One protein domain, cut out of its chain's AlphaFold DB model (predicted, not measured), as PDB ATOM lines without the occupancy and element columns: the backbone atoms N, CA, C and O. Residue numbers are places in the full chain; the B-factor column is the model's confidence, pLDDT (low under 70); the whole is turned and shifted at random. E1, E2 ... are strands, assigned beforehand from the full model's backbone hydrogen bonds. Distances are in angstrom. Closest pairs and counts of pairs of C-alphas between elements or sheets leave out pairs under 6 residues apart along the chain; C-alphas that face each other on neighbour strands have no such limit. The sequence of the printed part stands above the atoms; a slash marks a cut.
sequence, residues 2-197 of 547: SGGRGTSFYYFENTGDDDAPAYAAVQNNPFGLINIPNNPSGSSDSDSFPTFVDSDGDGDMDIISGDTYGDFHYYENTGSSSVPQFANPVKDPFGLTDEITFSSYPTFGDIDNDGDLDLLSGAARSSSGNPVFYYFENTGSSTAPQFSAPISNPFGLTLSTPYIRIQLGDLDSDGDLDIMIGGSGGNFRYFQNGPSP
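AT A GLANCE: This is residues 2 to 197 of the 547 residues of the protein "Repeat domain-containing protein" of Polaribacter sp. KT25b (UniProt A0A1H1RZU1). With little regular structure, this is an open fan of three small antiparallel sheets, E1-E2-E3, E4-E5-E6 and E7-E8-E9, with E1, E4 and E7 in a row at the inside. The 196 printed residues have nine named strands, E1 to E9 along the chain, and no named helix: all strand. The whole is compact, radius of gyration of the C-alphas 17.0 A, spanning 47 by 44 by 35 A.

IN THESE COORDINATES: After residues 2 to 47, find C-alpha 48 at (-26.610, -38.378, 52.595), where E1 (48 to 53, 15.7 A) begins; then come E2 (62 to 67), E3 (72 to 75), E4 (104 to 109), E5 (118 to 123), E6 (133 to 136), E7 (165 to 169), E8 (178 to 182) and E9 (188 to 191), which ends at C-alpha 191 at (-17.234, -14.203, 57.146).

HOW THE PARTS SIT: Each sheet is a meander, each strand the antiparallel neighbour of the one before; look at N 51 and O 64 in hairpin E1 and E2, 2.8 A. The closest C-alphas of E1 and E4, Phe 49 and Tyr 105, are 6.0 A apart; E1 and E7 are apart.

THE WHOLE: Links E3 to E4 and E6 to E7 are long. Residues 2 to 9, 35 to 45, 98 to 101 and 194 to 196 have pLDDT under 70.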
ATOM      1  N   SER A   2     -31.783 -32.538  47.956       64.25
ATOM      2  CA  SER A   2     -31.765 -32.653  49.427       64.25
ATOM      3  C   SER A   2     -31.617 -34.117  49.825       64.25
ATOM      4  O   SER A   2     -32.373 -34.952  49.332       64.25
ATOM      5  N   GLY A   3     -30.631 -34.424  50.667       63.25
ATOM      6  CA  GLY A   3     -30.402 -35.779  51.166       63.25
ATOM      7  C   GLY A   3     -31.366 -36.189  52.281       63.25
ATOM      8  O   GLY A   3     -32.099 -35.369  52.841       63.25
ATOM      9  N   GLY A   4     -31.382 -37.480  52.598       60.50
ATOM     10  CA  GLY A   4     -32.327 -38.077  53.537       60.50
ATOM     11  C   GLY A   4     -31.882 -39.459  54.011       60.50
ATOM     12  O   GLY A   4     -30.865 -39.987  53.567       60.50
ATOM     13  N   ARG A   5     -32.652 -40.049  54.933       62.41
ATOM     14  CA  ARG A   5     -32.367 -41.381  55.492       62.41
ATOM     15  C   ARG A   5     -32.538 -42.475  54.442       62.41
ATOM     16  O   ARG A   5     -33.593 -42.553  53.811       62.41
ATOM     17  N   GLY A   6     -31.542 -43.353  54.315       55.34
ATOM     18  CA  GLY A   6     -31.648 -44.627  53.595       55.34
ATOM     19  C   GLY A   6     -32.003 -44.479  52.112       55.34
ATOM     20  O   GLY A   6     -33.120 -44.800  51.713       55.34
ATOM     21  N   THR A   7     -31.051 -44.066  51.262       52.09
ATOM     22  CA  THR A   7     -31.175 -43.813  49.791       52.09
ATOM     23  C   THR A   7     -32.109 -42.687  49.346       52.09
ATOM     24  O   THR A   7     -32.203 -42.416  48.149       52.09
ATOM     25  N   SER A   8     -32.844 -42.048  50.251       56.91
ATOM     26  CA  SER A   8     -33.858 -41.078  49.838       56.91
ATOM     27  C   SER A   8     -33.212 -39.713  49.641       56.91
ATOM     28  O   SER A   8     -32.858 -39.066  50.619       56.91
ATOM     29  N   PHE A   9     -33.090 -39.261  48.395       69.94
ATOM     30  CA  PHE A   9     -32.891 -37.845  48.105       69.94
ATOM     31  C   PHE A   9     -34.095 -37.293  47.354       69.94
ATOM     32  O   PHE A   9     -34.708 -37.961  46.516       69.94
ATOM     33  N   TYR A  10     -34.418 -36.045  47.667       75.81
ATOM     34  CA  TYR A  10     -35.438 -35.288  46.971       75.81
ATOM     35  C   TYR A  10     -34.782 -34.457  45.873       75.81
ATOM     36  O   TYR A  10     -33.881 -33.644  46.124       75.81
ATOM     37  N   TYR A  11     -35.248 -34.673  44.648       81.44
ATOM     38  CA  TYR A  11     -34.893 -33.874  43.488       81.44
ATOM     39  C   TYR A  11     -36.070 -32.982  43.101       81.44
ATOM     40  O   TYR A  11     -37.215 -33.434  43.016       81.44
ATOM     41  N   PHE A  12     -35.765 -31.707  42.887       82.38
ATOM     42  CA  PHE A  12     -36.693 -30.695  42.409       82.38
ATOM     43  C   PHE A  12     -36.096 -30.150  41.117       82.38
ATOM     44  O   PHE A  12     -35.084 -29.455  41.154       82.38
ATOM     45  N   GLU A  13     -36.688 -30.517  39.988       84.31
ATOM     46  CA  GLU A  13     -36.246 -30.067  38.670       84.31
ATOM     47  C   GLU A  13     -36.765 -28.656  38.421       84.31
ATOM     48  O   GLU A  13     -37.979 -28.449  38.498       84.31
ATOM     49  N   ASN A  14     -35.884 -27.697  38.130       83.44
ATOM     50  CA  ASN A  14     -36.335 -26.419  37.590       83.44
ATOM     51  C   ASN A  14     -36.702 -26.626  36.115       83.44
ATOM     52  O   ASN A  14     -35.845 -26.882  35.282       83.44
ATOM     53  N   THR A  15     -37.991 -26.539  35.820       86.69
ATOM     54  CA  THR A  15     -38.576 -26.608  34.472       86.69
ATOM     55  C   THR A  15     -38.862 -25.225  33.878       86.69
ATOM     56  O   THR A  15     -39.364 -25.134  32.758       86.69
ATOM     57  N   GLY A  16     -38.609 -24.163  34.650       84.50
ATOM     58  CA  GLY A  16     -38.679 -22.773  34.204       84.50
ATOM     59  C   GLY A  16     -37.359 -22.287  33.610       84.50
ATOM     60  O   GLY A  16     -36.463 -23.080  33.332       84.50
ATOM     61  N   ASP A  17     -37.250 -20.974  33.438       85.94
ATOM     62  CA  ASP A  17     -36.015 -20.287  33.048       85.94
ATOM     63  C   ASP A  17     -35.455 -19.464  34.223       85.94
ATOM     64  O   ASP A  17     -35.998 -19.498  35.335       85.94
ATOM     65  N   ASP A  18     -34.348 -18.762  33.984       80.06
ATOM     66  CA  ASP A  18     -33.640 -17.983  35.005       80.06
ATOM     67  C   ASP A  18     -34.472 -16.797  35.530       80.06
ATOM     68  O   ASP A  18     -34.346 -16.417  36.694       80.06
ATOM     69  N   ASP A  19     -35.374 -16.252  34.704       85.00
ATOM     70  CA  ASP A  19     -36.235 -15.115  35.056       85.00
ATOM     71  C   ASP A  19     -37.543 -15.559  35.740       85.00
ATOM     72  O   ASP A  19     -38.187 -14.786  36.461       85.00
ATOM     73  N   ALA A  20     -37.959 -16.808  35.522       86.81
ATOM     74  CA  ALA A  20     -39.193 -17.389  36.031       86.81
ATOM     75  C   ALA A  20     -39.003 -18.867  36.436       86.81
ATOM     76  O   ALA A  20     -39.515 -19.772  35.760       86.81
ATOM     77  N   PRO A  21     -38.338 -19.143  37.576       89.56
ATOM     78  CA  PRO A  21     -38.110 -20.507  38.034       89.56
ATOM     79  C   PRO A  21     -39.433 -21.217  38.350       89.56
ATOM     80  O   PRO A  21     -40.303 -20.697  39.057       89.56
ATOM     81  N   ALA A  22     -39.577 -22.444  37.851       90.62
ATOM     82  CA  ALA A  22     -40.765 -23.269  38.029       90.62
ATOM     83  C   ALA A  22     -40.362 -24.714  38.321       90.62
ATOM     84  O   ALA A  22     -39.856 -25.409  37.446       90.62
ATOM     85  N   TYR A  23     -40.612 -25.198  39.537       88.44
ATOM     86  CA  TYR A  23     -40.174 -26.537  39.937       88.44
ATOM     87  C   TYR A  23     -41.218 -27.620  39.654       88.44
ATOM     88  O   TYR A  23     -42.395 -27.475  39.998       88.44
ATOM     89  N   ALA A  24     -40.769 -28.736  39.076       87.94
ATOM     90  CA  ALA A  24     -41.572 -29.944  38.935       87.94
ATOM     91  C   ALA A  24     -41.923 -30.554  40.305       87.94
ATOM     92  O   ALA A  24     -41.343 -30.228  41.344       87.94
ATOM     93  N   ALA A  25     -42.879 -31.489  40.303       86.50
ATOM     94  CA  ALA A  25     -43.182 -32.278  41.491       86.50
ATOM     95  C   ALA A  25     -41.934 -33.036  41.969       86.50
ATOM     96  O   ALA A  25     -41.147 -33.524  41.157       86.50
ATOM     97  N   VAL A  26     -41.786 -33.152  43.291       83.56
ATOM     98  CA  VAL A  26     -40.643 -33.830  43.909       83.56
ATOM     99  C   VAL A  26     -40.477 -35.245  43.356       83.56
ATOM    100  O   VAL A  26     -41.417 -36.042  43.353       83.56
ATOM    101  N   GLN A  27     -39.265 -35.560  42.912       82.44
ATOM    102  CA  GLN A  27     -38.890 -36.892  42.462       82.44
ATOM    103  C   GLN A  27     -38.042 -37.553  43.552       82.44
ATOM    104  O   GLN A  27     -37.142 -36.923  44.112       82.44
ATOM    105  N   ASN A  28     -38.344 -38.811  43.883       78.38
ATOM    106  CA  ASN A  28     -37.561 -39.591  44.841       78.38
ATOM    107  C   ASN A  28     -36.606 -40.504  44.076       78.38
ATOM    108  O   ASN A  28     -37.067 -41.374  43.339       78.38
ATOM    109  N   ASN A  29     -35.304 -40.290  44.260       76.44
ATOM    110  CA  ASN A  29     -34.236 -41.021  43.576       76.44
ATOM    111  C   ASN A  29     -34.472 -41.229  42.055       76.44
ATOM    112  O   ASN A  29     -34.462 -42.368  41.580       76.44
ATOM    113  N   PRO A  30     -34.713 -40.159  41.266       79.31
ATOM    114  CA  PRO A  30     -35.006 -40.284  39.835       79.31
ATOM    115  C   PRO A  30     -33.849 -40.849  39.004       79.31
ATOM    116  O   PRO A  30     -34.087 -41.403  37.935       79.31
ATOM    117  N   PHE A  31     -32.614 -40.746  39.500       81.50
ATOM    118  CA  PHE A  31     -31.412 -41.209  38.804       81.50
ATOM    119  C   PHE A  31     -31.042 -42.664  39.122       81.50
ATOM    120  O   PHE A  31     -30.079 -43.188  38.574       81.50
ATOM    121  N   GLY A  32     -31.793 -43.332  40.005       76.88
ATOM    122  CA  GLY A  32     -31.516 -44.719  40.382       76.88
ATOM    123  C   GLY A  32     -30.194 -44.903  41.133       76.88
ATOM    124  O   GLY A  32     -29.598 -45.975  41.047       76.88
ATOM    125  N   LEU A  33     -29.743 -43.884  41.873       78.56
ATOM    126  CA  LEU A  33     -28.498 -43.940  42.638       78.56
ATOM    127  C   LEU A  33     -28.586 -45.041  43.697       78.56
ATOM    128  O   LEU A  33     -29.599 -45.192  44.393       78.56
ATOM    129  N   ILE A  34     -27.514 -45.818  43.810       71.31
ATOM    130  CA  ILE A  34     -27.415 -46.951  44.729       71.31
ATOM    131  C   ILE A  34     -26.771 -46.473  46.041       71.31
ATOM    132  O   ILE A  34     -25.820 -45.690  46.025       71.31
ATOM    133  N   ASN A  35     -27.275 -46.961  47.183       62.31
ATOM    134  CA  ASN A  35     -26.614 -46.777  48.482       62.31
ATOM    135  C   ASN A  35     -25.290 -47.535  48.509       62.31
ATOM    136  O   ASN A  35     -25.260 -48.731  48.206       62.31
ATOM    137  N   ILE A  36     -24.244 -46.900  49.028       61.97
ATOM    138  CA  ILE A  36     -23.061 -47.633  49.466       61.97
ATOM    139  C   ILE A  36     -23.338 -48.172  50.882       61.97
ATOM    140  O   ILE A  36     -23.699 -47.403  51.776       61.97
ATOM    141  N   PRO A  37     -23.248 -49.495  51.120       56.84
ATOM    142  CA  PRO A  37     -23.416 -50.061  52.453       56.84
ATOM    143  C   PRO A  37     -22.192 -49.742  53.328       56.84
ATOM    144  O   PRO A  37     -21.264 -50.539  53.428       56.84
ATOM    145  N   ASN A  38     -22.206 -48.594  54.003       55.59
ATOM    146  CA  ASN A  38     -21.092 -48.140  54.842       55.59
ATOM    147  C   ASN A  38     -21.242 -48.552  56.301       55.59
ATOM    148  O   ASN A  38     -21.342 -47.714  57.195       55.59
ATOM    149  N   ASN A  39     -21.247 -49.857  56.582       55.06
ATOM    150  CA  ASN A  39     -21.024 -50.281  57.960       55.06
ATOM    151  C   ASN A  39     -20.460 -51.711  58.079       55.06
ATOM    152  O   ASN A  39     -21.105 -52.649  57.603       55.06
ATOM    153  N   PRO A  40     -19.372 -51.932  58.847       51.62
ATOM    154  CA  PRO A  40     -18.998 -53.263  59.337       51.62
ATOM    155  C   PRO A  40     -20.112 -53.983  60.133       51.62
ATOM    156  O   PRO A  40     -20.033 -55.191  60.339       51.62
ATOM    157  N   SER A  41     -21.143 -53.263  60.595       53.25
ATOM    158  CA  SER A  41     -22.299 -53.788  61.343       53.25
ATOM    159  C   SER A  41     -23.615 -53.885  60.549       53.25
ATOM    160  O   SER A  41     -24.636 -54.269  61.116       53.25
ATOM    161  N   GLY A  42     -23.608 -53.605  59.238       49.97
ATOM    162  CA  GLY A  42     -24.739 -53.892  58.342       49.97
ATOM    163  C   GLY A  42     -25.998 -53.020  58.502       49.97
ATOM    164  O   GLY A  42     -27.058 -53.423  58.027       49.97
ATOM    165  N   SER A  43     -25.924 -51.853  59.157       53.88
ATOM    166  CA  SER A  43     -27.049 -50.903  59.221       53.88
ATOM    167  C   SER A  43     -27.162 -50.064  57.942       53.88
ATOM    168  O   SER A  43     -26.181 -49.457  57.527       53.88
ATOM    169  N   SER A  44     -28.363 -49.964  57.370       53.09
ATOM    170  CA  SER A  44     -28.684 -49.202  56.149       53.09
ATOM    171  C   SER A  44     -29.052 -47.723  56.377       53.09
ATOM    172  O   SER A  44     -29.622 -47.100  55.486       53.09
ATOM    173  N   ASP A  45     -28.783 -47.176  57.564       57.12
ATOM    174  CA  ASP A  45     -29.308 -45.876  58.015       57.12
ATOM    175  C   ASP A  45     -28.224 -44.781  58.054       57.12
ATOM    176  O   ASP A  45     -28.014 -44.154  59.094       57.12
ATOM    177  N   SER A  46     -27.523 -44.545  56.940       70.12
ATOM    178  CA  SER A  46     -26.750 -43.307  56.756       70.12
ATOM    179  C   SER A  46     -27.624 -42.209  56.142       70.12
ATOM    180  O   SER A  46     -28.467 -42.479  55.279       70.12
ATOM    181  N   ASP A  47     -27.439 -40.970  56.607       80.31
ATOM    182  CA  ASP A  47     -27.956 -39.784  55.913       80.31
ATOM    183  C   ASP A  47     -26.943 -39.373  54.835       80.31
ATOM    184  O   ASP A  47     -25.734 -39.461  55.063       80.31
ATOM    185  N   SER A  48     -27.433 -38.918  53.682       81.31
ATOM    186  CA  SER A  48     -26.610 -38.378  52.595       81.31
ATOM    187  C   SER A  48     -26.619 -36.850  52.578       81.31
ATOM    188  O   SER A  48     -27.610 -36.210  52.944       81.31
ATOM    189  N   PHE A  49     -25.519 -36.253  52.124       86.31
ATOM    190  CA  PHE A  49     -25.344 -34.805  51.996       86.31
ATOM    191  C   PHE A  49     -24.770 -34.462  50.608       86.31
ATOM    192  O   PHE A  49     -23.581 -34.161  50.506       86.31
ATOM    193  N   PRO A  50     -25.589 -34.554  49.540       87.69
ATOM    194  CA  PRO A  50     -25.140 -34.360  48.163       87.69
ATOM    195  C   PRO A  50     -24.966 -32.883  47.793       87.69
ATOM    196  O   PRO A  50     -25.814 -32.052  48.131       87.69
ATOM    197  N   THR A  51     -23.929 -32.598  47.010       90.44
ATOM    198  CA  THR A  51     -23.732 -31.368  46.239       90.44
ATOM    199  C   THR A  51     -23.497 -31.709  44.769       90.44
ATOM    200  O   THR A  51     -23.023 -32.802  44.459       90.44
ATOM    201  N   PHE A  52     -23.853 -30.784  43.879       91.19
ATOM    202  CA  PHE A  52     -23.459 -30.857  42.475       91.19
ATOM    203  C   PHE A  52     -22.118 -30.144  42.289       91.19
ATOM    204  O   PHE A  52     -21.906 -29.102  42.910       91.19
ATOM    205  N   VAL A  53     -21.247 -30.696  41.452       92.00
ATOM    206  CA  VAL A  53     -19.967 -30.096  41.047       92.00
ATOM    207  C   VAL A  53     -19.582 -30.654  39.678       92.00
ATOM    208  O   VAL A  53     -19.843 -31.820  39.435       92.00
ATOM    209  N   ASP A  54     -19.021 -29.842  38.788       90.38
ATOM    210  CA  ASP A  54     -18.374 -30.327  37.559       90.38
ATOM    211  C   ASP A  54     -16.932 -30.691  37.936       90.38
ATOM    212  O   ASP A  54     -16.088 -29.806  38.083       90.38
ATOM    213  N   SER A  55     -16.697 -31.958  38.291       85.19
ATOM    214  CA  SER A  55     -15.449 -32.362  38.948       85.19
ATOM    215  C   SER A  55     -14.350 -32.746  37.962       85.19
ATOM    216  O   SER A  55     -13.185 -32.795  38.365       85.19
ATOM    217  N   ASP A  56     -14.698 -33.075  36.721       85.12
ATOM    218  CA  ASP A  56     -13.757 -33.441  35.662       85.12
ATOM    219  C   ASP A  56     -13.715 -32.432  34.497       85.12
ATOM    220  O   ASP A  56     -12.943 -32.606  33.547       85.12
ATOM    221  N   GLY A  57     -14.458 -31.327  34.618       85.00
ATOM    222  CA  GLY A  57     -14.422 -30.183  33.716       85.00
ATOM    223  C   GLY A  57     -15.017 -30.480  32.343       85.00
ATOM    224  O   GLY A  57     -14.653 -29.814  31.363       85.00
ATOM    225  N   ASP A  58     -15.875 -31.495  32.233       87.81
ATOM    226  CA  ASP A  58     -16.505 -31.888  30.976       87.81
ATOM    227  C   ASP A  58     -17.777 -31.076  30.645       87.81
ATOM    228  O   ASP A  58     -18.300 -31.140  29.521       87.81
ATOM    229  N   GLY A  59     -18.196 -30.208  31.573       88.25
ATOM    230  CA  GLY A  59     -19.316 -29.288  31.420       88.25
ATOM    231  C   GLY A  59     -20.666 -29.888  31.801       88.25
ATOM    232  O   GLY A  59     -21.707 -29.264  31.541       88.25
ATOM    233  N   ASP A  60     -20.686 -31.081  32.387       90.50
ATOM    234  CA  ASP A  60     -21.850 -31.618  33.060       90.50
ATOM    235  C   ASP A  60     -21.643 -31.764  34.581       90.50
ATOM    236  O   ASP A  60     -20.553 -31.610  35.113       90.50
ATOM    237  N   MET A  61     -22.747 -31.860  35.331       91.69
ATOM    238  CA  MET A  61     -22.678 -31.804  36.793       91.69
ATOM    239  C   MET A  61     -22.640 -33.213  37.382       91.69
ATOM    240  O   MET A  61     -23.641 -33.939  37.334       91.69
ATOM    241  N   ASP A  62     -21.544 -33.534  38.058       92.56
ATOM    242  CA  ASP A  62     -21.406 -34.700  38.919       92.56
ATOM    243  C   ASP A  62     -22.081 -34.497  40.273       92.56
ATOM    244  O   ASP A  62     -22.484 -33.395  40.660       92.56
ATOM    245  N   ILE A  63     -22.181 -35.582  41.047       90.88
ATOM    246  CA  ILE A  63     -22.614 -35.519  42.443       90.88
ATOM    247  C   ILE A  63     -21.477 -35.969  43.352       90.88
ATOM    248  O   ILE A  63     -21.034 -37.114  43.288       90.88
ATOM    249  N   ILE A  64     -21.104 -35.114  44.302       91.00
ATOM    250  CA  ILE A  64     -20.313 -35.510  45.469       91.00
ATOM    251  C   ILE A  64     -21.214 -35.461  46.693       91.00
ATOM    252  O   ILE A  64     -21.812 -34.437  47.015       91.00
ATOM    253  N   SER A  65     -21.340 -36.585  47.391       88.38
ATOM    254  CA  SER A  65     -22.139 -36.692  48.606       88.38
ATOM    255  C   SER A  65     -21.273 -37.041  49.794       88.38
ATOM    256  O   SER A  65     -20.648 -38.094  49.816       88.38
ATOM    257  N   GLY A  66     -21.341 -36.216  50.833       88.31
ATOM    258  CA  GLY A  66     -20.929 -36.654  52.159       88.31
ATOM    259  C   GLY A  66     -21.937 -37.632  52.764       88.31
ATOM    260  O   GLY A  66     -23.070 -37.761  52.275       88.31
ATOM    261  N   ASP A  67     -21.557 -38.303  53.846       84.25
ATOM    262  CA  ASP A  67     -22.446 -39.165  54.623       84.25
ATOM    263  C   ASP A  67     -22.340 -38.908  56.130       84.25
ATOM    264  O   ASP A  67     -21.648 -37.997  56.573       84.25
ATOM    265  N   THR A  68     -23.070 -39.664  56.954       83.12
ATOM    266  CA  THR A  68     -23.043 -39.515  58.422       83.12
ATOM    267  C   THR A  68     -21.766 -40.012  59.095       83.12
ATOM    268  O   THR A  68     -21.522 -39.640  60.248       83.12
ATOM    269  N   TYR A  69     -20.983 -40.839  58.409       81.50
ATOM    270  CA  TYR A  69     -19.746 -41.444  58.896       81.50
ATOM    271  C   TYR A  69     -18.511 -40.602  58.575       81.50
ATOM    272  O   TYR A  69     -17.513 -40.751  59.267       81.50
ATOM    273  N   GLY A  70     -18.646 -39.637  57.661       84.38
ATOM    274  CA  GLY A  70     -17.574 -38.733  57.258       84.38
ATOM    275  C   GLY A  70     -16.939 -39.098  55.919       84.38
ATOM    276  O   GLY A  70     -16.052 -38.374  55.481       84.38
ATOM    277  N   ASP A  71     -17.436 -40.144  55.257       85.75
ATOM    278  CA  ASP A  71     -16.971 -40.570  53.939       85.75
ATOM    279  C   ASP A  71     -17.535 -39.642  52.850       85.75
ATOM    280  O   ASP A  71     -18.620 -39.065  53.006       85.75
ATOM    281  N   PHE A  72     -16.839 -39.535  51.722       88.31
ATOM    282  CA  PHE A  72     -17.329 -38.893  50.504       88.31
ATOM    283  C   PHE A  72     -17.630 -39.932  49.424       88.31
ATOM    284  O   PHE A  72     -16.917 -40.919  49.260       88.31
ATOM    285  N   HIS A  73     -18.683 -39.691  48.649       88.19
ATOM    286  CA  HIS A  73     -19.143 -40.572  47.577       88.19
ATOM    287  C   HIS A  73     -19.311 -39.772  46.297       88.19
ATOM    288  O   HIS A  73     -20.155 -38.877  46.242       88.19
ATOM    289  N   TYR A  74     -18.527 -40.105  45.281       90.56
ATOM    290  CA  TYR A  74     -18.584 -39.472  43.967       90.56
ATOM    291  C   TYR A  74     -19.410 -40.302  43.002       90.56
ATOM    292  O   TYR A  74     -19.162 -41.497  42.846       90.56
ATOM    293  N   TYR A  75     -20.357 -39.654  42.345       90.69
ATOM    294  CA  TYR A  75     -21.150 -40.201  41.263       90.69
ATOM    295  C   TYR A  75     -20.839 -39.377  40.015       90.69
ATOM    296  O   TYR A  75     -21.377 -38.283  39.856       90.69
ATOM    297  N   GLU A  76     -19.984 -39.926  39.155       91.94
ATOM    298  CA  GLU A  76     -19.648 -39.354  37.848       91.94
ATOM    299  C   GLU A  76     -20.877 -39.362  36.944       91.94
ATOM    300  O   GLU A  76     -21.520 -40.411  36.777       91.94
ATOM    301  N   ASN A  77     -21.214 -38.225  36.356       92.94
ATOM    302  CA  ASN A  77     -22.238 -38.140  35.338       92.94
ATOM    303  C   ASN A  77     -21.649 -38.505  33.970       92.94
ATOM    304  O   ASN A  77     -21.326 -37.684  33.139       92.94
ATOM    305  N   THR A  78     -21.643 -39.794  33.661       92.75
ATOM    306  CA  THR A  78     -21.230 -40.318  32.343       92.75
ATOM    307  C   THR A  78     -22.186 -39.979  31.180       92.75
ATOM    308  O   THR A  78     -22.095 -40.572  30.098       92.75
ATOM    309  N   GLY A  79     -23.184 -39.126  31.427       90.62
ATOM    310  CA  GLY A  79     -24.261 -38.773  30.514       90.62
ATOM    311  C   GLY A  79     -23.997 -37.468  29.767       90.62
ATOM    312  O   GLY A  79     -23.073 -37.356  28.974       90.62
ATOM    313  N   SER A  80     -24.928 -36.526  29.897       89.19
ATOM    314  CA  SER A  80     -24.742 -35.144  29.450       89.19
ATOM    315  C   SER A  80     -25.531 -34.225  30.371       89.19
ATOM    316  O   SER A  80     -26.519 -34.661  30.969       89.19
ATOM    317  N   SER A  81     -25.225 -32.930  30.354       85.62
ATOM    318  CA  SER A  81     -25.942 -31.911  31.136       85.62
ATOM    319  C   SER A  81     -27.466 -31.880  30.920       85.62
ATOM    320  O   SER A  81     -28.213 -31.477  31.808       85.62
ATOM    321  N   SER A  82     -27.957 -32.341  29.763       84.56
ATOM    322  CA  SER A  82     -29.397 -32.406  29.450       84.56
ATOM    323  C   SER A  82     -30.064 -33.751  29.764       84.56
ATOM    324  O   SER A  82     -31.289 -33.829  29.869       84.56
ATOM    325  N   VAL A  83     -29.276 -34.822  29.884       87.31
ATOM    326  CA  VAL A  83     -29.747 -36.190  30.141       87.31
ATOM    327  C   VAL A  83     -28.726 -36.870  31.061       87.31
ATOM    328  O   VAL A  83     -27.876 -37.621  30.571       87.31
ATOM    329  N   PRO A  84     -28.776 -36.597  32.374       90.12
ATOM    330  CA  PRO A  84     -27.765 -37.086  33.301       90.12
ATOM    331  C   PRO A  84     -27.854 -38.606  33.477       90.12
ATOM    332  O   PRO A  84     -28.946 -39.179  33.604       90.12
ATOM    333  N   GLN A  85     -26.696 -39.266  33.496       90.94
ATOM    334  CA  GLN A  85     -26.534 -40.698  33.732       90.94
ATOM    335  C   GLN A  85     -25.351 -40.946  34.665       90.94
ATOM    336  O   GLN A  85     -24.197 -40.913  34.251       90.94
ATOM    337  N   PHE A  86     -25.650 -41.267  35.919       89.88
ATOM    338  CA  PHE A  86     -24.620 -41.429  36.936       89.88
ATOM    339  C   PHE A  86     -24.045 -42.849  36.984       89.88
ATOM    340  O   PHE A  86     -24.787 -43.838  36.984       89.88
ATOM    341  N   ALA A  87     -22.720 -42.940  37.070       89.69
ATOM    342  CA  ALA A  87     -21.995 -44.179  37.308       89.69
ATOM    343  C   ALA A  87     -22.221 -44.717  38.734       89.69
ATOM    344  O   ALA A  87     -22.830 -44.084  39.602       89.69
ATOM    345  N   ASN A  88     -21.713 -45.927  38.986       86.19
ATOM    346  CA  ASN A  88     -21.666 -46.454  40.349       86.19
ATOM    347  C   ASN A  88     -20.744 -45.582  41.207       86.19
ATOM    348  O   ASN A  88     -19.657 -45.237  40.742       86.19
ATOM    349  N   PRO A  89     -21.122 -45.293  42.461       87.00
ATOM    350  CA  PRO A  89     -20.350 -44.376  43.269       87.00
ATOM    351  C   PRO A  89     -18.982 -44.924  43.659       87.00
ATOM    352  O   PRO A  89     -18.835 -46.109  43.979       87.00
ATOM    353  N   VAL A  90     -18.006 -44.024  43.705       88.75
ATOM    354  CA  VAL A  90     -16.667 -44.278  44.237       88.75
ATOM    355  C   VAL A  90     -16.569 -43.637  45.619       88.75
ATOM    356  O   VAL A  90     -16.852 -42.450  45.768       88.75
ATOM    357  N   LYS A  91     -16.193 -44.435  46.626       87.50
ATOM    358  CA  LYS A  91     -15.923 -43.961  47.991       87.50
ATOM    359  C   LYS A  91     -14.537 -43.307  48.037       87.50
ATOM    360  O   LYS A  91     -13.582 -43.912  47.549       87.50
ATOM    361  N   ASP A  92     -14.468 -42.115  48.625       86.31
ATOM    362  CA  ASP A  92     -13.273 -41.289  48.850       86.31
ATOM    363  C   ASP A  92     -12.294 -41.269  47.660       86.31
ATOM    364  O   ASP A  92     -11.131 -41.669  47.776       86.31
ATOM    365  N   PRO A  93     -12.760 -40.856  46.467       85.94
ATOM    366  CA  PRO A  93     -11.898 -40.730  45.297       85.94
ATOM    367  C   PRO A  93     -10.936 -39.541  45.431       85.94
ATOM    368  O   PRO A  93     -10.975 -38.783  46.396       85.94
ATOM    369  N   PHE A  94     -10.063 -39.372  44.433       87.38
ATOM    370  CA  PHE A  94      -9.232 -38.168  44.261       87.38
ATOM    371  C   PHE A  94      -8.249 -37.872  45.405       87.38
ATOM    372  O   PHE A  94      -7.764 -36.755  45.535       87.38
ATOM    373  N   GLY A  95      -7.917 -38.874  46.223       82.94
ATOM    374  CA  GLY A  95      -6.995 -38.710  47.352       82.94
ATOM    375  C   GLY A  95      -7.661 -38.260  48.653       82.94
ATOM    376  O   GLY A  95      -6.950 -38.026  49.630       82.94
ATOM    377  N   LEU A  96      -8.997 -38.196  48.699       83.44
ATOM    378  CA  LEU A  96      -9.744 -37.988  49.938       83.44
ATOM    379  C   LEU A  96      -9.478 -39.136  50.926       83.44
ATOM    380  O   LEU A  96      -9.261 -40.287  50.542       83.44
ATOM    381  N   THR A  97      -9.450 -38.815  52.216       74.12
ATOM    382  CA  THR A  97      -9.152 -39.766  53.293       74.12
ATOM    383  C   THR A  97     -10.228 -39.721  54.380       74.12
ATOM    384  O   THR A  97     -10.764 -38.652  54.677       74.12
ATOM    385  N   ASP A  98     -10.493 -40.862  55.034       66.38
ATOM    386  CA  ASP A  98     -11.477 -41.046  56.128       66.38
ATOM    387  C   ASP A  98     -11.114 -40.295  57.446       66.38
ATOM    388  O   ASP A  98     -11.468 -40.718  58.548       66.38
ATOM    389  N   GLU A  99     -10.374 -39.183  57.391       66.75
ATOM    390  CA  GLU A  99      -9.969 -38.404  58.575       66.75
ATOM    391  C   GLU A  99     -11.153 -37.651  59.224       66.75
ATOM    392  O   GLU A  99     -11.098 -37.245  60.394       66.75
ATOM    393  N   ILE A 100     -12.266 -37.489  58.499       69.31
ATOM    394  CA  ILE A 100     -13.505 -36.922  59.032       69.31
ATOM    395  C   ILE A 100     -14.268 -38.022  59.775       69.31
ATOM    396  O   ILE A 100     -14.764 -38.972  59.195       69.31
ATOM    397  N   THR A 101     -14.393 -37.878  61.094       66.94
ATOM    398  CA  THR A 101     -14.943 -38.943  61.961       66.94
ATOM    399  C   THR A 101     -16.445 -38.833  62.238       66.94
ATOM    400  O   THR A 101     -17.044 -39.770  62.770       66.94
ATOM    401  N   PHE A 102     -17.068 -37.685  61.942       74.31
ATOM    402  CA  PHE A 102     -18.491 -37.452  62.193       74.31
ATOM    403  C   PHE A 102     -19.098 -36.526  61.144       74.31
ATOM    404  O   PHE A 102     -19.043 -35.307  61.293       74.31
ATOM    405  N   SER A 103     -19.755 -37.140  60.167       86.12
ATOM    406  CA  SER A 103     -20.477 -36.536  59.046       86.12
ATOM    407  C   SER A 103     -19.689 -35.559  58.172       86.12
ATOM    408  O   SER A 103     -19.119 -34.600  58.676       86.12
ATOM    409  N   SER A 104     -19.732 -35.747  56.860       88.56
ATOM    410  CA  SER A 104     -19.097 -34.872  55.871       88.56
ATOM    411  C   SER A 104     -20.154 -34.023  55.159       88.56
ATOM    412  O   SER A 104     -21.231 -34.505  54.802       88.56
ATOM    413  N   TYR A 105     -19.871 -32.732  54.980       90.69
ATOM    414  CA  TYR A 105     -20.771 -31.775  54.332       90.69
ATOM    415  C   TYR A 105     -20.008 -31.001  53.249       90.69
ATOM    416  O   TYR A 105     -19.513 -29.911  53.547       90.69
ATOM    417  N   PRO A 106     -19.877 -31.565  52.034       92.44
ATOM    418  CA  PRO A 106     -19.050 -30.989  50.978       92.44
ATOM    419  C   PRO A 106     -19.641 -29.692  50.407       92.44
ATOM    420  O   PRO A 106     -20.853 -29.580  50.216       92.44
ATOM    421  N   THR A 107     -18.761 -28.745  50.099       94.25
ATOM    422  CA  THR A 107     -18.984 -27.569  49.254       94.25
ATOM    423  C   THR A 107     -17.714 -27.320  48.443       94.25
ATOM    424  O   THR A 107     -16.619 -27.550  48.951       94.25
ATOM    425  N   PHE A 108     -17.863 -26.845  47.211       94.44
ATOM    426  CA  PHE A 108     -16.743 -26.577  46.310       94.44
ATOM    427  C   PHE A 108     -16.657 -25.094  45.963       94.44
ATOM    428  O   PHE A 108     -17.682 -24.407  45.972       94.44
ATOM    429  N   GLY A 109     -15.449 -24.626  45.677       92.12
ATOM    430  CA  GLY A 109     -15.147 -23.282  45.193       92.12
ATOM    431  C   GLY A 109     -13.648 -23.139  44.952       92.12
ATOM    432  O   GLY A 109     -12.879 -23.875  45.554       92.12
ATOM    433  N   ASP A 110     -13.260 -22.219  44.080       90.94
ATOM    434  CA  ASP A 110     -11.860 -21.857  43.833       90.94
ATOM    435  C   ASP A 110     -11.395 -20.930  44.968       90.94
ATOM    436  O   ASP A 110     -11.758 -19.751  45.002       90.94
ATOM    437  N   ILE A 111     -10.757 -21.493  46.000       89.44
ATOM    438  CA  ILE A 111     -10.499 -20.785  47.266       89.44
ATOM    439  C   ILE A 111      -9.155 -20.057  47.228       89.44
ATOM    440  O   ILE A 111      -9.009 -19.034  47.906       89.44
ATOM    441  N   ASP A 112      -8.183 -20.565  46.473       86.56
ATOM    442  CA  ASP A 112      -6.873 -19.938  46.288       86.56
ATOM    443  C   ASP A 112      -6.705 -19.204  44.942       86.56
ATOM    444  O   ASP A 112      -5.668 -18.566  44.723       86.56
ATOM    445  N   ASN A 113      -7.769 -19.157  44.131       84.88
ATOM    446  CA  ASN A 113      -7.885 -18.405  42.880       84.88
ATOM    447  C   ASN A 113      -6.908 -18.895  41.798       84.88
ATOM    448  O   ASN A 113      -6.349 -18.095  41.033       84.88
ATOM    449  N   ASP A 114      -6.662 -20.205  41.760       86.25
ATOM    450  CA  ASP A 114      -5.782 -20.853  40.788       86.25
ATOM    451  C   ASP A 114      -6.527 -21.415  39.557       86.25
ATOM    452  O   ASP A 114      -5.904 -21.786  38.551       86.25
ATOM    453  N   GLY A 115      -7.863 -21.347  39.578       86.38
ATOM    454  CA  GLY A 115      -8.750 -21.732  38.488       86.38
ATOM    455  C   GLY A 115      -9.268 -23.166  38.564       86.38
ATOM    456  O   GLY A 115      -9.986 -23.583  37.643       86.38
ATOM    457  N   ASP A 116      -8.933 -23.928  39.607       90.69
ATOM    458  CA  ASP A 116      -9.551 -25.215  39.888       90.69
ATOM    459  C   ASP A 116     -10.401 -25.212  41.180       90.69
ATOM    460  O   ASP A 116     -10.486 -24.222  41.899       90.69
ATOM    461  N   LEU A 117     -11.222 -26.253  41.377       93.31
ATOM    462  CA  LEU A 117     -12.192 -26.275  42.475       93.31
ATOM    463  C   LEU A 117     -11.646 -27.023  43.691       93.31
ATOM    464  O   LEU A 117     -11.515 -28.251  43.678       93.31
ATOM    465  N   ASP A 118     -11.499 -26.297  44.793       94.38
ATOM    466  CA  ASP A 118     -11.182 -26.853  46.101       94.38
ATOM    467  C   ASP A 118     -12.411 -27.402  46.826       94.38
ATOM    468  O   ASP A 118     -13.555 -27.000  46.588       94.38
ATOM    469  N   LEU A 119     -12.175 -28.290  47.799       93.88
ATOM    470  CA  LEU A 119     -13.217 -28.841  48.662       93.88
ATOM    471  C   LEU A 119     -13.122 -28.268  50.082       93.88
ATOM    472  O   LEU A 119     -12.175 -28.514  50.833       93.88
ATOM    473  N   LEU A 120     -14.200 -27.621  50.523       93.38
ATOM    474  CA  LEU A 120     -14.484 -27.407  51.939       93.38
ATOM    475  C   LEU A 120     -15.518 -28.422  52.420       93.38
ATOM    476  O   LEU A 120     -16.587 -28.587  51.841       93.38
ATOM    477  N   SER A 121     -15.240 -29.075  53.542       91.69
ATOM    478  CA  SER A 121     -16.183 -29.991  54.176       91.69
ATOM    479  C   SER A 121     -16.465 -29.573  55.608       91.69
ATOM    480  O   SER A 121     -15.602 -29.630  56.489       91.69
ATOM    481  N   GLY A 122     -17.704 -29.156  55.861       89.19
ATOM    482  CA  GLY A 122     -18.195 -29.017  57.225       89.19
ATOM    483  C   GLY A 122     -18.288 -30.383  57.912       89.19
ATOM    484  O   GLY A 122     -18.456 -31.405  57.250       89.19
ATOM    485  N   ALA A 123     -18.251 -30.405  59.246       84.75
ATOM    486  CA  ALA A 123     -18.446 -31.636  60.012       84.75
ATOM    487  C   ALA A 123     -19.499 -31.498  61.118       84.75
ATOM    488  O   ALA A 123     -19.812 -30.402  61.606       84.75
ATOM    489  N   ALA A 124     -20.056 -32.631  61.559       78.25
ATOM    490  CA  ALA A 124     -20.937 -32.647  62.724       78.25
ATOM    491  C   ALA A 124     -20.170 -32.238  63.988       78.25
ATOM    492  O   ALA A 124     -20.657 -31.414  64.763       78.25
ATOM    493  N   ARG A 125     -18.972 -32.796  64.188       75.38
ATOM    494  CA  ARG A 125     -18.041 -32.493  65.288       75.38
ATOM    495  C   ARG A 125     -16.673 -33.119  65.006       75.38
ATOM    496  O   ARG A 125     -16.590 -34.097  64.274       75.38
ATOM    497  N   SER A 126     -15.624 -32.614  65.645       75.06
ATOM    498  CA  SER A 126     -14.319 -33.275  65.692       75.06
ATOM    499  C   SER A 126     -14.367 -34.540  66.561       75.06
ATOM    500  O   SER A 126     -15.292 -34.735  67.360       75.06
ATOM    501  N   SER A 127     -13.310 -35.355  66.502       71.25
ATOM    502  CA  SER A 127     -13.088 -36.484  67.424       71.25
ATOM    503  C   SER A 127     -13.090 -36.071  68.907       71.25
ATOM    504  O   SER A 127     -13.447 -36.862  69.778       71.25
ATOM    505  N   SER A 128     -12.754 -34.810  69.194       75.50
ATOM    506  CA  SER A 128     -12.784 -34.185  70.522       75.50
ATOM    507  C   SER A 128     -14.116 -33.503  70.877       75.50
ATOM    508  O   SER A 128     -14.256 -32.988  71.985       75.50
ATOM    509  N   GLY A 129     -15.107 -33.518  69.977       75.94
ATOM    510  CA  GLY A 129     -16.447 -32.965  70.195       75.94
ATOM    511  C   GLY A 129     -16.611 -31.474  69.875       75.94
ATOM    512  O   GLY A 129     -17.692 -30.933  70.105       75.94
ATOM    513  N   ASN A 130     -15.581 -30.815  69.334       81.19
ATOM    514  CA  ASN A 130     -15.607 -29.396  68.971       81.19
ATOM    515  C   ASN A 130     -16.172 -29.188  67.553       81.19
ATOM    516  O   ASN A 130     -16.032 -30.073  66.709       81.19
ATOM    517  N   PRO A 131     -16.796 -28.036  67.251       83.31
ATOM    518  CA  PRO A 131     -17.157 -27.699  65.877       83.31
ATOM    519  C   PRO A 131     -15.899 -27.532  65.017       83.31
ATOM    520  O   PRO A 131     -14.945 -26.882  65.438       83.31
ATOM    521  N   VAL A 132     -15.898 -28.129  63.827       85.50
ATOM    522  CA  VAL A 132     -14.763 -28.115  62.897       85.50
ATOM    523  C   VAL A 132     -15.269 -28.196  61.457       85.50
ATOM    524  O   VAL A 132     -16.361 -28.713  61.204       85.50
ATOM    525  N   PHE A 133     -14.464 -27.684  60.537       89.94
ATOM    526  CA  PHE A 133     -14.538 -27.972  59.111       89.94
ATOM    527  C   PHE A 133     -13.126 -28.196  58.574       89.94
ATOM    528  O   PHE A 133     -12.142 -27.862  59.245       89.94
ATOM    529  N   TYR A 134     -13.052 -28.763  57.382       90.69
ATOM    530  CA  TYR A 134     -11.820 -29.171  56.729       90.69
ATOM    531  C   TYR A 134     -11.723 -28.539  55.350       90.69
ATOM    532  O   TYR A 134     -12.736 -28.419  54.665       90.69
ATOM    533  N   TYR A 135     -10.510 -28.150  54.983       92.38
ATOM    534  CA  TYR A 135     -10.134 -27.702  53.652       92.38
ATOM    535  C   TYR A 135      -9.241 -28.746  53.004       92.38
ATOM    536  O   TYR A 135      -8.314 -29.247  53.648       92.38
ATOM    537  N   PHE A 136      -9.555 -29.063  51.759       93.25
ATOM    538  CA  PHE A 136      -8.810 -29.951  50.892       93.25
ATOM    539  C   PHE A 136      -8.460 -29.141  49.642       93.25
ATOM    540  O   PHE A 136      -9.339 -28.886  48.821       93.25
ATOM    541  N   GLU A 137      -7.196 -28.743  49.541       94.31
ATOM    542  CA  GLU A 137      -6.639 -28.071  48.359       94.31
ATOM    543  C   GLU A 137      -6.555 -29.074  47.211       94.31
ATOM    544  O   GLU A 137      -6.019 -30.182  47.398       94.31
ATOM    545  N   ASN A 138      -7.081 -28.714  46.048       93.75
ATOM    546  CA  ASN A 138      -6.915 -29.499  44.841       93.75
ATOM    547  C   ASN A 138      -5.547 -29.207  44.213       93.75
ATOM    548  O   ASN A 138      -5.362 -28.362  43.364       93.75
ATOM    549  N   THR A 139      -4.553 -30.009  44.577       93.19
ATOM    550  CA  THR A 139      -3.197 -29.922  44.004       93.19
ATOM    551  C   THR A 139      -3.076 -30.495  42.580       93.19
ATOM    552  O   THR A 139      -1.963 -30.699  42.082       93.19
ATOM    553  N   GLY A 140      -4.204 -30.879  41.976       90.00
ATOM    554  CA  GLY A 140      -4.307 -31.516  40.670       90.00
ATOM    555  C   GLY A 140      -4.529 -30.504  39.548       90.00
ATOM    556  O   GLY A 140      -3.721 -29.611  39.325       90.00
ATOM    557  N   SER A 141      -5.574 -30.728  38.755       88.94
ATOM    558  CA  SER A 141      -6.083 -29.740  37.801       88.94
ATOM    559  C   SER A 141      -7.604 -29.811  37.754       88.94
ATOM    560  O   SER A 141      -8.185 -30.821  38.161       88.94
ATOM    561  N   SER A 142      -8.248 -28.812  37.147       86.38
ATOM    562  CA  SER A 142      -9.712 -28.742  37.009       86.38
ATOM    563  C   SER A 142     -10.366 -29.950  36.318       86.38
ATOM    564  O   SER A 142     -11.546 -30.199  36.511       86.38
ATOM    565  N   THR A 143      -9.608 -30.712  35.520       86.31
ATOM    566  CA  THR A 143     -10.084 -31.920  34.816       86.31
ATOM    567  C   THR A 143      -9.521 -33.235  35.368       86.31
ATOM    568  O   THR A 143      -9.717 -34.303  34.789       86.31
ATOM    569  N   ALA A 144      -8.693 -33.171  36.408       89.88
ATOM    570  CA  ALA A 144      -8.054 -34.330  37.023       89.88
ATOM    571  C   ALA A 144      -7.775 -34.022  38.503       89.88
ATOM    572  O   ALA A 144      -6.609 -33.877  38.892       89.88
ATOM    573  N   PRO A 145      -8.832 -33.890  39.323       91.88
ATOM    574  CA  PRO A 145      -8.699 -33.419  40.691       91.88
ATOM    575  C   PRO A 145      -7.857 -34.382  41.532       91.88
ATOM    576  O   PRO A 145      -8.004 -35.612  41.468       91.88
ATOM    577  N   GLN A 146      -6.970 -33.813  42.348       93.94
ATOM    578  CA  GLN A 146      -6.184 -34.540  43.335       93.94
ATOM    579  C   GLN A 146      -6.048 -33.709  44.607       93.94
ATOM    580  O   GLN A 146      -5.231 -32.796  44.702       93.94
ATOM    581  N   PHE A 147      -6.809 -34.091  45.625       92.50
ATOM    582  CA  PHE A 147      -6.862 -33.378  46.890       92.50
ATOM    583  C   PHE A 147      -5.688 -33.730  47.802       92.50
ATOM    584  O   PHE A 147      -5.226 -34.877  47.854       92.50
ATOM    585  N   SER A 148      -5.197 -32.726  48.524       91.38
ATOM    586  CA  SER A 148      -4.187 -32.878  49.567       91.38
ATOM    587  C   SER A 148      -4.795 -33.378  50.890       91.38
ATOM    588  O   SER A 148      -6.006 -33.565  51.033       91.38
ATOM    589  N   ALA A 149      -3.940 -33.646  51.884       89.56
ATOM    590  CA  ALA A 149      -4.409 -34.032  53.214       89.56
ATOM    591  C   ALA A 149      -5.182 -32.872  53.879       89.56
ATOM    592  O   ALA A 149      -4.715 -31.733  53.829       89.56
ATOM    593  N   PRO A 150      -6.309 -33.141  54.565       89.75
ATOM    594  CA  PRO A 150      -7.182 -32.081  55.051       89.75
ATOM    595  C   PRO A 150      -6.535 -31.191  56.111       89.75
ATOM    596  O   PRO A 150      -5.972 -31.672  57.100       89.75
ATOM    597  N   ILE A 151      -6.743 -29.880  55.979       89.50
ATOM    598  CA  ILE A 151      -6.384 -28.883  56.989       89.50
ATOM    599  C   ILE A 151      -7.638 -28.499  57.777       89.50
ATOM    600  O   ILE A 151      -8.646 -28.069  57.218       89.50
ATOM    601  N   SER A 152      -7.598 -28.645  59.103       88.12
ATOM    602  CA  SER A 152      -8.723 -28.271  59.966       88.12
ATOM    603  C   SER A 152      -8.769 -26.760  60.202       88.12
ATOM    604  O   SER A 152      -7.810 -26.213  60.746       88.12
ATOM    605  N   ASN A 153      -9.904 -26.120  59.906       84.75
ATOM    606  CA  ASN A 153     -10.151 -24.689  60.137       84.75
ATOM    607  C   ASN A 153      -8.975 -23.782  59.689       84.75
ATOM    608  O   ASN A 153      -8.443 -23.037  60.521       84.75
ATOM    609  N   PRO A 154      -8.545 -23.851  58.412       85.12
ATOM    610  CA  PRO A 154      -7.346 -23.154  57.926       85.12
ATOM    611  C   PRO A 154      -7.415 -21.633  58.112       85.12
ATOM    612  O   PRO A 154      -6.393 -20.998  58.341       85.12
ATOM    613  N   PHE A 155      -8.620 -21.053  58.101       85.00
ATOM    614  CA  PHE A 155      -8.828 -19.606  58.197       85.00
ATOM    615  C   PHE A 155      -8.952 -19.095  59.646       85.00
ATOM    616  O   PHE A 155      -9.256 -17.927  59.876       85.00
ATOM    617  N   GLY A 156      -8.774 -19.959  60.655       82.56
ATOM    618  CA  GLY A 156      -8.825 -19.559  62.067       82.56
ATOM    619  C   GLY A 156     -10.203 -19.075  62.545       82.56
ATOM    620  O   GLY A 156     -10.298 -18.329  63.524       82.56
ATOM    621  N   LEU A 157     -11.288 -19.496  61.887       85.56
ATOM    622  CA  LEU A 157     -12.636 -19.016  62.186       85.56
ATOM    623  C   LEU A 157     -13.101 -19.511  63.558       85.56
ATOM    624  O   LEU A 157     -12.938 -20.678  63.925       85.56
ATOM    625  N   THR A 158     -13.740 -18.630  64.328       83.81
ATOM    626  CA  THR A 158     -14.322 -19.014  65.619       83.81
ATOM    627  C   THR A 158     -15.705 -19.624  65.411       83.81
ATOM    628  O   THR A 158     -16.672 -18.931  65.090       83.81
ATOM    629  N   LEU A 159     -15.826 -20.928  65.655       82.50
ATOM    630  CA  LEU A 159     -17.069 -21.695  65.536       82.50
ATOM    631  C   LEU A 159     -17.619 -22.013  66.931       82.50
ATOM    632  O   LEU A 159     -16.864 -22.369  67.828       82.50
ATOM    633  N   SER A 160     -18.934 -21.891  67.141       77.81
ATOM    634  CA  SER A 160     -19.531 -22.119  68.472       77.81
ATOM    635  C   SER A 160     -20.609 -23.198  68.521       77.81
ATOM    636  O   SER A 160     -21.170 -23.428  69.590       77.81
ATOM    637  N   THR A 161     -20.950 -23.828  67.395       79.94
ATOM    638  CA  THR A 161     -22.031 -24.822  67.327       79.94
ATOM    639  C   THR A 161     -21.651 -25.984  66.416       79.94
ATOM    640  O   THR A 161     -21.124 -25.722  65.339       79.94
ATOM    641  N   PRO A 162     -21.944 -27.243  66.789       82.69
ATOM    642  CA  PRO A 162     -21.738 -28.406  65.924       82.69
ATOM    643  C   PRO A 162     -22.674 -28.393  64.699       82.69
ATOM    644  O   PRO A 162     -23.615 -27.589  64.646       82.69
ATOM    645  N   TYR A 163     -22.460 -29.340  63.777       84.44
ATOM    646  CA  TYR A 163     -23.185 -29.496  62.503       84.44
ATOM    647  C   TYR A 163     -22.941 -28.352  61.519       84.44
ATOM    648  O   TYR A 163     -23.885 -27.771  60.986       84.44
ATOM    649  N   ILE A 164     -21.663 -28.049  61.295       88.25
ATOM    650  CA  ILE A 164     -21.210 -26.961  60.430       88.25
ATOM    651  C   ILE A 164     -21.614 -27.250  58.984       88.25
ATOM    652  O   ILE A 164     -21.247 -28.281  58.440       88.25
ATOM    653  N   ARG A 165     -22.379 -26.360  58.356       88.75
ATOM    654  CA  ARG A 165     -22.635 -26.350  56.908       88.75
ATOM    655  C   ARG A 165     -22.008 -25.097  56.337       88.75
ATOM    656  O   ARG A 165     -22.270 -24.027  56.875       88.75
ATOM    657  N   ILE A 166     -21.213 -25.235  55.289       90.56
ATOM    658  CA  ILE A 166     -20.526 -24.116  54.645       90.56
ATOM    659  C   ILE A 166     -21.155 -23.896  53.277       90.56
ATOM    660  O   ILE A 166     -21.543 -24.860  52.620       90.56
ATOM    661  N   GLN A 167     -21.285 -22.637  52.888       91.50
ATOM    662  CA  GLN A 167     -21.562 -22.202  51.530       91.50
ATOM    663  C   GLN A 167     -20.564 -21.104  51.178       91.50
ATOM    664  O   GLN A 167     -20.228 -20.290  52.042       91.50
ATOM    665  N   LEU A 168     -20.110 -21.121  49.931       91.94
ATOM    666  CA  LEU A 168     -19.232 -20.112  49.356       91.94
ATOM    667  C   LEU A 168     -20.032 -19.226  48.407       91.94
ATOM    668  O   LEU A 168     -20.987 -19.692  47.779       91.94
ATOM    669  N   GLY A 169     -19.643 -17.966  48.306       89.12
ATOM    670  CA  GLY A 169     -20.151 -17.065  47.284       89.12
ATOM    671  C   GLY A 169     -19.599 -15.666  47.470       89.12
ATOM    672  O   GLY A 169     -19.395 -15.244  48.597       89.12
ATOM    673  N   ASP A 170     -19.406 -14.954  46.370       86.75
ATOM    674  CA  ASP A 170     -19.061 -13.534  46.373       86.75
ATOM    675  C   ASP A 170     -20.307 -12.712  46.777       86.75
ATOM    676  O   ASP A 170     -21.240 -12.531  45.982       86.75
ATOM    677  N   LEU A 171     -20.408 -12.325  48.057       87.38
ATOM    678  CA  LEU A 171     -21.612 -11.690  48.616       87.38
ATOM    679  C   LEU A 171     -21.556 -10.162  48.587       87.38
ATOM    680  O   LEU A 171     -22.615  -9.529  48.699       87.38
ATOM    681  N   ASP A 172     -20.376  -9.569  48.435       82.81
ATOM    682  CA  ASP A 172     -20.190  -8.122  48.323       82.81
ATOM    683  C   ASP A 172     -19.744  -7.650  46.927       82.81
ATOM    684  O   ASP A 172     -19.689  -6.441  46.685       82.81
ATOM    685  N   SER A 173     -19.605  -8.584  45.981       82.25
ATOM    686  CA  SER A 173     -19.215  -8.345  44.589       82.25
ATOM    687  C   SER A 173     -17.780  -7.831  44.441       82.25
ATOM    688  O   SER A 173     -17.522  -7.022  43.540       82.25
ATOM    689  N   ASP A 174     -16.868  -8.251  45.324       75.44
ATOM    690  CA  ASP A 174     -15.442  -7.911  45.262       75.44
ATOM    691  C   ASP A 174     -14.600  -8.899  44.430       75.44
ATOM    692  O   ASP A 174     -13.459  -8.584  44.081       75.44
ATOM    693  N   GLY A 175     -15.205 -10.009  43.991       77.19
ATOM    694  CA  GLY A 175     -14.598 -11.016  43.124       77.19
ATOM    695  C   GLY A 175     -13.945 -12.185  43.860       77.19
ATOM    696  O   GLY A 175     -13.558 -13.148  43.197       77.19
ATOM    697  N   ASP A 176     -13.866 -12.136  45.189       81.12
ATOM    698  CA  ASP A 176     -13.337 -13.204  46.031       81.12
ATOM    699  C   ASP A 176     -14.499 -13.971  46.713       81.12
ATOM    700  O   ASP A 176     -15.632 -13.495  46.834       81.12
ATOM    701  N   LEU A 177     -14.270 -15.229  47.118       87.94
ATOM    702  CA  LEU A 177     -15.320 -16.051  47.736       87.94
ATOM    703  C   LEU A 177     -15.455 -15.780  49.243       87.94
ATOM    704  O   LEU A 177     -14.591 -16.158  50.040       87.94
ATOM    705  N   ASP A 178     -16.620 -15.280  49.662       89.75
ATOM    706  CA  ASP A 178     -16.990 -15.197  51.074       89.75
ATOM    707  C   ASP A 178     -17.489 -16.539  51.634       89.75
ATOM    708  O   ASP A 178     -18.014 -17.407  50.929       89.75
ATOM    709  N   ILE A 179     -17.422 -16.682  52.964       91.06
ATOM    710  CA  ILE A 179     -17.870 -17.882  53.678       91.06
ATOM    711  C   ILE A 179     -19.150 -17.610  54.479       91.06
ATOM    712  O   ILE A 179     -19.184 -16.826  55.433       91.06
ATOM    713  N   MET A 180     -20.200 -18.379  54.184       91.56
ATOM    714  CA  MET A 180     -21.423 -18.463  54.984       91.56
ATOM    715  C   MET A 180     -21.503 -19.800  55.719       91.56
ATOM    716  O   MET A 180     -21.474 -20.868  55.112       91.56
ATOM    717  N   ILE A 181     -21.655 -19.759  57.045       89.69
ATOM    718  CA  ILE A 181     -21.692 -20.956  57.894       89.69
ATOM    719  C   ILE A 181     -23.021 -21.075  58.630       89.69
ATOM    720  O   ILE A 181     -23.357 -20.225  59.450       89.69
ATOM    721  N   GLY A 182     -23.734 -22.179  58.419       88.31
ATOM    722  CA  GLY A 182     -24.860 -22.618  59.245       88.31
ATOM    723  C   GLY A 182     -24.445 -23.645  60.303       88.31
ATOM    724  O   GLY A 182     -23.488 -24.396  60.121       88.31
ATOM    725  N   GLY A 183     -25.186 -23.708  61.411       84.25
ATOM    726  CA  GLY A 183     -24.981 -24.704  62.467       84.25
ATOM    727  C   GLY A 183     -26.260 -25.076  63.218       84.25
ATOM    728  O   GLY A 183     -27.351 -24.563  62.954       84.25
ATOM    729  N   SER A 184     -26.135 -25.982  64.191       82.06
ATOM    730  CA  SER A 184     -27.251 -26.324  65.088       82.06
ATOM    731  C   SER A 184     -27.844 -25.089  65.789       82.06
ATOM    732  O   SER A 184     -27.130 -24.198  66.242       82.06
ATOM    733  N   GLY A 185     -29.177 -25.037  65.884       78.44
ATOM    734  CA  GLY A 185     -29.904 -23.911  66.487       78.44
ATOM    735  C   GLY A 185     -30.363 -22.831  65.500       78.44
ATOM    736  O   GLY A 185     -31.018 -21.887  65.929       78.44
ATOM    737  N   GLY A 186     -30.081 -22.986  64.200       70.25
ATOM    738  CA  GLY A 186     -30.663 -22.154  63.135       70.25
ATOM    739  C   GLY A 186     -29.999 -20.789  62.931       70.25
ATOM    740  O   GLY A 186     -30.508 -19.984  62.160       70.25
ATOM    741  N   ASN A 187     -28.871 -20.529  63.596       75.44
ATOM    742  CA  ASN A 187     -28.062 -19.342  63.334       75.44
ATOM    743  C   ASN A 187     -27.136 -19.592  62.138       75.44
ATOM    744  O   ASN A 187     -26.580 -20.687  62.007       75.44
ATOM    745  N   PHE A 188     -26.928 -18.561  61.323       82.69
ATOM    746  CA  PHE A 188     -25.864 -18.516  60.325       82.69
ATOM    747  C   PHE A 188     -24.846 -17.423  60.676       82.69
ATOM    748  O   PHE A 188     -25.143 -16.505  61.447       82.69
ATOM    749  N   ARG A 189     -23.630 -17.544  60.146       86.00
ATOM    750  CA  ARG A 189     -22.537 -16.578  60.273       86.00
ATOM    751  C   ARG A 189     -21.996 -16.251  58.898       86.00
ATOM    752  O   ARG A 189     -21.835 -17.157  58.093       86.00
ATOM    753  N   TYR A 190     -21.700 -14.978  58.702       88.12
ATOM    754  CA  TYR A 190     -21.027 -14.450  57.530       88.12
ATOM    755  C   TYR A 190     -19.583 -14.121  57.901       88.12
ATOM    756  O   TYR A 190     -19.349 -13.520  58.957       88.12
ATOM    757  N   PHE A 191     -18.645 -14.540  57.064       85.12
ATOM    758  CA  PHE A 191     -17.234 -14.203  57.146       85.12
ATOM    759  C   PHE A 191     -16.827 -13.620  55.799       85.12
ATOM    760  O   PHE A 191     -16.799 -14.355  54.816       85.12
ATOM    761  N   GLN A 192     -16.552 -12.316  55.801       84.19
ATOM    762  CA  GLN A 192     -16.082 -11.608  54.621       84.19
ATOM    763  C   GLN A 192     -14.591 -11.894  54.401       84.19
ATOM    764  O   GLN A 192     -13.833 -11.837  55.384       84.19
ATOM    765  N   ASN A 193     -14.156 -12.190  53.175       75.06
ATOM    766  CA  ASN A 193     -12.726 -12.163  52.857       75.06
ATOM    767  C   ASN A 193     -12.202 -10.713  52.936       75.06
ATOM    768  O   ASN A 193     -12.927  -9.739  52.765       75.06
ATOM    769  N   GLY A 194     -10.935 -10.525  53.309       64.88
ATOM    770  CA  GLY A 194     -10.331  -9.194  53.186       64.88
ATOM    771  C   GLY A 194     -10.172  -8.840  51.703       64.88
ATOM    772  O   GLY A 194     -10.064  -9.771  50.906       64.88
ATOM    773  N   PRO A 195     -10.085  -7.547  51.329       59.00
ATOM    774  CA  PRO A 195      -9.758  -7.197  49.954       59.00
ATOM    775  C   PRO A 195      -8.436  -7.866  49.581       59.00
ATOM    776  O   PRO A 195      -7.456  -7.752  50.332       59.00
ATOM    777  N   SER A 196      -8.412  -8.545  48.436       65.50
ATOM    778  CA  SER A 196      -7.176  -9.074  47.876       65.50
ATOM    779  C   SER A 196      -6.085  -7.988  47.857       65.50
ATOM    780  O   SER A 196      -6.358  -6.835  47.491       65.50
ATOM    781  N   PRO A 197      -4.843  -8.301  48.279       74.94
ATOM    782  CA  PRO A 197      -3.756  -7.334  48.276       74.94
ATOM    783  C   PRO A 197      -3.554  -6.787  46.859       74.94
ATOM    784  O   PRO A 197      -3.235  -7.517  45.923       74.94
TER     785      PRO A 197